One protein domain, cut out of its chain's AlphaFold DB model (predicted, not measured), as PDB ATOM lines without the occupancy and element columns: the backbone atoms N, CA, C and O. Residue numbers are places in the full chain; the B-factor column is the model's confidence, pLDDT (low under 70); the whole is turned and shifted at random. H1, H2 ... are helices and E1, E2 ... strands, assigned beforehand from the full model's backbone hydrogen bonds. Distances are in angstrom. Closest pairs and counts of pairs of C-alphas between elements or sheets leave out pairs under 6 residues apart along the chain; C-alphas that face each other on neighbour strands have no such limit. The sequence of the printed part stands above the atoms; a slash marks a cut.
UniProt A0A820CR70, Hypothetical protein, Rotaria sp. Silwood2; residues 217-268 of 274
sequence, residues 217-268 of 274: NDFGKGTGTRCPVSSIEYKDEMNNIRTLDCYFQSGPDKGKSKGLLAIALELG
ATOM      1  N   ASN A 217      54.062   9.647 386.628       80.62
ATOM      2  CA  ASN A 217      53.061  10.575 386.097       80.62
ATOM      3  C   ASN A 217      53.393  11.107 384.688       80.62
ATOM      4  O   ASN A 217      52.515  11.646 384.001       80.62
ATOM      5  N   ASP A 218      54.636  10.941 384.233       81.69
ATOM      6  CA  ASP A 218      55.039  11.290 382.872       81.69
ATOM      7  C   ASP A 218      54.512  10.273 381.853       81.69
ATOM      8  O   ASP A 218      54.293  10.620 380.688       81.69
ATOM      9  N   PHE A 219      54.230   9.042 382.289       86.75
ATOM     10  CA  PHE A 219      53.620   8.001 381.471       86.75
ATOM     11  C   PHE A 219      52.108   8.207 381.389       86.75
ATOM     12  O   PHE A 219      51.410   8.410 382.384       86.75
ATOM     13  N   GLY A 220      51.567   8.148 380.180       88.00
ATOM     14  CA  GLY A 220      50.134   8.194 379.978       88.00
ATOM     15  C   GLY A 220      49.464   6.865 380.345       88.00
ATOM     16  O   GLY A 220      50.062   5.787 380.325       88.00
ATOM     17  N   LYS A 221      48.186   6.943 380.722       86.06
ATOM     18  CA  LYS A 221      47.433   5.781 381.221       86.06
ATOM     19  C   LYS A 221      47.011   4.813 380.106       86.06
ATOM     20  O   LYS A 221      46.864   3.625 380.374       86.06
ATOM     21  N   GLY A 222      46.828   5.307 378.879       85.94
ATOM     22  CA  GLY A 222      46.339   4.532 377.731       85.94
ATOM     23  C   GLY A 222      47.403   4.251 376.667       85.94
ATOM     24  O   GLY A 222      48.463   4.873 376.643       85.94
ATOM     25  N   THR A 223      47.111   3.330 375.755       91.19
ATOM     26  CA  THR A 223      47.961   3.045 374.586       91.19
ATOM     27  C   THR A 223      48.066   4.256 373.655       91.19
ATOM     28  O   THR A 223      47.085   4.959 373.428       91.19
ATOM     29  N   GLY A 224      49.256   4.498 373.098       87.88
ATOM     30  CA  GLY A 224      49.525   5.601 372.170       87.88
ATOM     31  C   GLY A 224      49.578   6.977 372.828       87.88
ATOM     32  O   GLY A 224      49.533   7.988 372.132       87.88
ATOM     33  N   THR A 225      49.648   7.031 374.159       87.81
ATOM     34  CA  THR A 225      49.745   8.284 374.914       87.81
ATOM     35  C   THR A 225      51.200   8.621 375.261       87.81
ATOM     36  O   THR A 225      52.140   7.994 374.778       87.81
ATOM     37  N   ARG A 226      51.429   9.663 376.063       85.00
ATOM     38  CA  ARG A 226      52.777  10.133 376.402       85.00
ATOM     39  C   ARG A 226      53.628   9.009 377.009       85.00
ATOM     40  O   ARG A 226      53.220   8.380 377.978       85.00
ATOM     41  N   CYS A 227      54.821   8.789 376.466       86.00
ATOM     42  CA  CYS A 227      55.822   7.919 377.067       86.00
ATOM     43  C   CYS A 227      57.193   8.590 376.939       86.00
ATOM     44  O   CYS A 227      57.591   8.930 375.823       86.00
ATOM     45  N   PRO A 228      57.895   8.841 378.055       84.12
ATOM     46  CA  PRO A 228      59.107   9.648 378.031       84.12
ATOM     47  C   PRO A 228      60.367   8.860 377.629       84.12
ATOM     48  O   PRO A 228      61.412   9.473 377.427       84.12
ATOM     49  N   VAL A 229      60.276   7.530 377.507       86.81
ATOM     50  CA  VAL A 229      61.397   6.618 377.225       86.81
ATOM     51  C   VAL A 229      61.022   5.577 376.172       86.81
ATOM     52  O   VAL A 229      59.848   5.261 375.996       86.81
ATOM     53  N   SER A 230      62.011   5.028 375.462       88.50
ATOM     54  CA  SER A 230      61.812   3.939 374.491       88.50
ATOM     55  C   SER A 230      61.714   2.562 375.145       88.50
ATOM     56  O   SER A 230      60.993   1.698 374.649       88.50
ATOM     57  N   SER A 231      62.429   2.366 376.251       90.31
ATOM     58  CA  SER A 231      62.531   1.105 376.983       90.31
ATOM     59  C   SER A 231      62.915   1.363 378.442       90.31
ATOM     60  O   SER A 231      63.542   2.375 378.755       90.31
ATOM     61  N   ILE A 232      62.558   0.435 379.328       87.19
ATOM     62  CA  ILE A 232      62.886   0.448 380.757       87.19
ATOM     63  C   ILE A 232      63.744  -0.778 381.057       87.19
ATOM     64  O   ILE A 232      63.319  -1.904 380.808       87.19
ATOM     65  N   GLU A 233      64.932  -0.569 381.614       88.81
ATOM     66  CA  GLU A 233      65.745  -1.650 382.175       88.81
ATOM     67  C   GLU A 233      65.496  -1.751 383.678       88.81
ATOM     68  O   GLU A 233      65.552  -0.751 384.392       88.81
ATOM     69  N   TYR A 234      65.223  -2.957 384.169       83.69
ATOM     70  CA  TYR A 234      65.002  -3.218 385.588       83.69
ATOM     71  C   TYR A 234      65.620  -4.555 385.998       83.69
ATOM     72  O   TYR A 234      65.907  -5.412 385.162       83.69
ATOM     73  N   LYS A 235      65.852  -4.731 387.299       84.50
ATOM     74  CA  LYS A 235      66.294  -6.005 387.870       84.50
ATOM     75  C   LYS A 235      65.088  -6.763 388.406       84.50
ATOM     76  O   LYS A 235      64.312  -6.190 389.166       84.50
ATOM     77  N   ASP A 236      64.930  -8.018 387.999       84.19
ATOM     78  CA  ASP A 236      63.890  -8.893 388.547       84.19
ATOM     79  C   ASP A 236      64.265  -9.432 389.944       84.19
ATOM     80  O   ASP A 236      65.349  -9.162 390.466       84.19
ATOM     81  N   GLU A 237      63.365 -10.201 390.563       87.06
ATOM     82  CA  GLU A 237      63.561 -10.803 391.896       87.06
ATOM     83  C   GLU A 237      64.790 -11.726 391.974       87.06
ATOM     84  O   GLU A 237      65.312 -11.991 393.054       87.06
ATOM     85  N   MET A 238      65.287 -12.192 390.824       90.81
ATOM     86  CA  MET A 238      66.477 -13.033 390.703       90.81
ATOM     87  C   MET A 238      67.733 -12.224 390.341       90.81
ATOM     88  O   MET A 238      68.767 -12.810 390.021       90.81
ATOM     89  N   ASN A 239      67.663 -10.887 390.399       86.81
ATOM     90  CA  ASN A 239      68.734  -9.946 390.059       86.81
ATOM     91  C   ASN A 239      69.195 -10.037 388.586       86.81
ATOM     92  O   ASN A 239      70.297  -9.589 388.255       86.81
ATOM     93  N   ASN A 240      68.359 -10.572 387.688       90.25
ATOM     94  CA  ASN A 240      68.627 -10.540 386.253       90.25
ATOM     95  C   ASN A 240      68.177  -9.203 385.668       90.25
ATOM     96  O   ASN A 240      67.115  -8.686 386.017       90.25
ATOM     97  N   ILE A 241      68.967  -8.663 384.741       89.06
ATOM     98  CA  ILE A 241      68.595  -7.459 383.996       89.06
ATOM     99  C   ILE A 241      67.539  -7.846 382.960       89.06
ATOM    100  O   ILE A 241      67.761  -8.716 382.116       89.06
ATOM    101  N   ARG A 242      66.382  -7.195 383.040       89.50
ATOM    102  CA  ARG A 242      65.274  -7.299 382.097       89.50
ATOM    103  C   ARG A 242      65.087  -5.958 381.411       89.50
ATOM    104  O   ARG A 242      65.242  -4.912 382.034       89.50
ATOM    105  N   THR A 243      64.704  -6.008 380.145       91.81
ATOM    106  CA  THR A 243      64.369  -4.822 379.358       91.81
ATOM    107  C   THR A 243      62.914  -4.929 378.936       91.81
ATOM    108  O   THR A 243      62.506  -5.935 378.360       91.81
ATOM    109  N   LEU A 244      62.136  -3.895 379.235       90.62
ATOM    110  CA  LEU A 244      60.748  -3.750 378.827       90.62
ATOM    111  C   LEU A 244      60.656  -2.640 377.785       90.62
ATOM    112  O   LEU A 244      60.934  -1.478 378.079       90.62
ATOM    113  N   ASP A 245      60.251  -2.985 376.569       92.81
ATOM    114  CA  ASP A 245      60.009  -1.992 375.526       92.81
ATOM    115  C   ASP A 245      58.776  -1.164 375.868       92.81
ATOM    116  O   ASP A 245      57.708  -1.713 376.133       92.81
ATOM    117  N   CYS A 246      58.876   0.158 375.797       92.44
ATOM    118  CA  CYS A 246      57.744   1.042 376.057       92.44
ATOM    119  C   CYS A 246      56.859   1.269 374.828       92.44
ATOM    120  O   CYS A 246      55.905   2.038 374.902       92.44
ATOM    121  N   TYR A 247      57.142   0.602 373.710       94.50
ATOM    122  CA  TYR A 247      56.363   0.663 372.475       94.50
ATOM    123  C   TYR A 247      55.997  -0.750 372.022       94.50
ATOM    124  O   TYR A 247      56.749  -1.704 372.228       94.50
ATOM    125  N   PHE A 248      54.822  -0.910 371.418       92.50
ATOM    126  CA  PHE A 248      54.417  -2.201 370.869       92.50
ATOM    127  C   PHE A 248      55.276  -2.545 369.647       92.50
ATOM    128  O   PHE A 248      55.252  -1.833 368.640       92.50
ATOM    129  N   GLN A 249      56.002  -3.662 369.709       93.31
ATOM    130  CA  GLN A 249      56.847  -4.135 368.602       93.31
ATOM    131  C   GLN A 249      56.040  -4.814 367.480       93.31
ATOM    132  O   GLN A 249      56.456  -4.853 366.319       93.31
ATOM    133  N   SER A 250      54.851  -5.325 367.809       90.88
ATOM    134  CA  SER A 250      53.983  -6.089 366.911       90.88
ATOM    135  C   SER A 250      52.501  -5.911 367.257       90.88
ATOM    136  O   SER A 250      52.164  -5.429 368.337       90.88
ATOM    137  N   GLY A 251      51.612  -6.349 366.360       92.06
ATOM    138  CA  GLY A 251      50.161  -6.312 366.563       92.06
ATOM    139  C   GLY A 251      49.488  -5.018 366.078       92.06
ATOM    140  O   GLY A 251      50.134  -4.195 365.425       92.06
ATOM    141  N   PRO A 252      48.185  -4.837 366.370       91.19
ATOM    142  CA  PRO A 252      47.387  -3.710 365.872       91.19
ATOM    143  C   PRO A 252      47.846  -2.345 366.410       91.19
ATOM    144  O   PRO A 252      47.595  -1.321 365.779       91.19
ATOM    145  N   ASP A 253      48.558  -2.330 367.537       92.06
ATOM    146  CA  ASP A 253      49.106  -1.118 368.149       92.06
ATOM    147  C   ASP A 253      50.603  -0.913 367.874       92.06
ATOM    148  O   ASP A 253      51.229  -0.077 368.524       92.06
ATOM    149  N   LYS A 254      51.191  -1.631 366.905       94.06
ATOM    150  CA  LYS A 254      52.619  -1.516 366.565       94.06
ATOM    151  C   LYS A 254      53.055  -0.055 366.393       94.06
ATOM    152  O   LYS A 254      52.438   0.708 365.653       94.06
ATOM    153  N   GLY A 255      54.150   0.315 367.055       89.69
ATOM    154  CA  GLY A 255      54.718   1.665 367.025       89.69
ATOM    155  C   GLY A 255      54.018   2.675 367.939       89.69
ATOM    156  O   GLY A 255      54.528   3.780 368.111       89.69
ATOM    157  N   LYS A 256      52.894   2.317 368.571       93.69
ATOM    158  CA  LYS A 256      52.301   3.120 369.643       93.69
ATOM    159  C   LYS A 256      52.990   2.816 370.968       93.69
ATOM    160  O   LYS A 256      53.445   1.697 371.210       93.69
ATOM    161  N   SER A 257      53.042   3.816 371.836       92.88
ATOM    162  CA  SER A 257      53.523   3.669 373.206       92.88
ATOM    163  C   SER A 257      52.588   2.783 374.036       92.88
ATOM    164  O   SER A 257      51.362   2.805 373.881       92.88
ATOM    165  N   LYS A 258      53.164   2.016 374.955       92.31
ATOM    166  CA  LYS A 258      52.448   1.293 376.001       92.31
ATOM    167  C   LYS A 258      52.057   2.292 377.091       92.31
ATOM    168  O   LYS A 258      52.895   3.048 377.577       92.31
ATOM    169  N   GLY A 259      50.782   2.304 377.472       90.00
ATOM    170  CA  GLY A 259      50.336   3.031 378.662       90.00
ATOM    171  C   GLY A 259      50.713   2.293 379.950       90.00
ATOM    172  O   GLY A 259      51.059   1.112 379.908       90.00
ATOM    173  N   LEU A 260      50.578   2.955 381.102       89.12
ATOM    174  CA  LEU A 260      50.889   2.363 382.415       89.12
ATOM    175  C   LEU A 260      50.189   1.022 382.668       89.12
ATOM    176  O   LEU A 260      50.797   0.119 383.234       89.12
ATOM    177  N   LEU A 261      48.939   0.866 382.220       88.00
ATOM    178  CA  LEU A 261      48.201  -0.388 382.380       88.00
ATOM    179  C   LEU A 261      48.848  -1.540 381.598       88.00
ATOM    180  O   LEU A 261      49.001  -2.635 382.129       88.00
ATOM    181  N   ALA A 262      49.252  -1.290 380.350       88.81
ATOM    182  CA  ALA A 262      49.900  -2.298 379.513       88.81
ATOM    183  C   ALA A 262      51.266  -2.702 380.088       88.81
ATOM    184  O   ALA A 262      51.581  -3.887 380.136       88.81
ATOM    185  N   ILE A 263      52.029  -1.725 380.593       89.38
ATOM    186  CA  ILE A 263      53.308  -1.966 381.272       89.38
ATOM    187  C   ILE A 263      53.095  -2.791 382.552       89.38
ATOM    188  O   ILE A 263      53.792  -3.776 382.768       89.38
ATOM    189  N   ALA A 264      52.111  -2.434 383.386       88.00
ATOM    190  CA  ALA A 264      51.817  -3.150 384.629       88.00
ATOM    191  C   ALA A 264      51.425  -4.617 384.385       88.00
ATOM    192  O   ALA A 264      51.890  -5.501 385.102       88.00
ATOM    193  N   LEU A 265      50.616  -4.881 383.352       87.44
ATOM    194  CA  LEU A 265      50.231  -6.239 382.962       87.44
ATOM    195  C   LEU A 265      51.431  -7.071 382.489       87.44
ATOM    196  O   LEU A 265      51.543  -8.236 382.860       87.44
ATOM    197  N   GLU A 266      52.343  -6.484 381.713       87.69
ATOM    198  CA  GLU A 266      53.563  -7.153 381.238       87.69
ATOM    199  C   GLU A 266      54.551  -7.449 382.374       87.69
ATOM    200  O   GLU A 266      55.220  -8.479 382.366       87.69
ATOM    201  N   LEU A 267      54.573  -6.593 383.399       86.06
ATOM    202  CA  LEU A 267      55.314  -6.816 384.640       86.06
ATOM    203  C   LEU A 267      54.618  -7.800 385.600       86.06
ATOM    204  O   LEU A 267      55.148  -8.076 386.674       86.06
ATOM    205  N   GLY A 268      53.436  -8.323 385.253       84.62
ATOM    206  CA  GLY A 268      52.682  -9.255 386.098       84.62
ATOM    207  C   GLY A 268      52.063  -8.619 387.349       84.62
ATOM    208  O   GLY A 268      51.663  -9.329 388.273       84.62
TER     209      GLY A 268
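What this domain is: This is residues 217 to 268 of the 274 residues of the protein "Hypothetical protein" of Rotaria sp. Silwood2 (UniProt A0A820CR70). With little regular structure, this is a body of loops, residues 217 to 230 and 246 to 259, holding the short helix H1 on one side, while a two-stranded hairpin, E1 and E2, makes the other end of the longest axis. The printed part has 52 residues, with named elements in the order E1, E2, H1; the sheet E1 - E2 is antiparallel. The class is mixed, helices and strands, with only 17 residues in named elements. The whole is compact, with a radius of gyration of the C-alphas of 11.2 A and spans of 32 by 25 by 18 A.

Where its parts are: After residues 217 to 230, E1, residues 231 to 235, begins at C-alpha 231 (62.531, 1.105, 376.983) and is 13.5 A long. E2, residues 241 to 245, is 13.2 A long. H1, residues 260 to 266, is 10.0 A long and ends at C-alpha 266 (53.563, -7.153, 381.238).

How they stand to each other: E1 and E2 form a hairpin with a tight link, their directions at 155 degrees. N 232 and O 244, 2.8 A apart, are within hydrogen-bond range. H1 and E1 are apart. In H1 every O i to N i+4 pair is within hydrogen-bond range.

The domain as a whole: The two farthest C-alphas, of Asn 239 and Pro 252, are 32.9 A apart. The link from E2 to H1 is long, with 14 residues. The printed part has no cut, and no printed residue is under pLDDT 70.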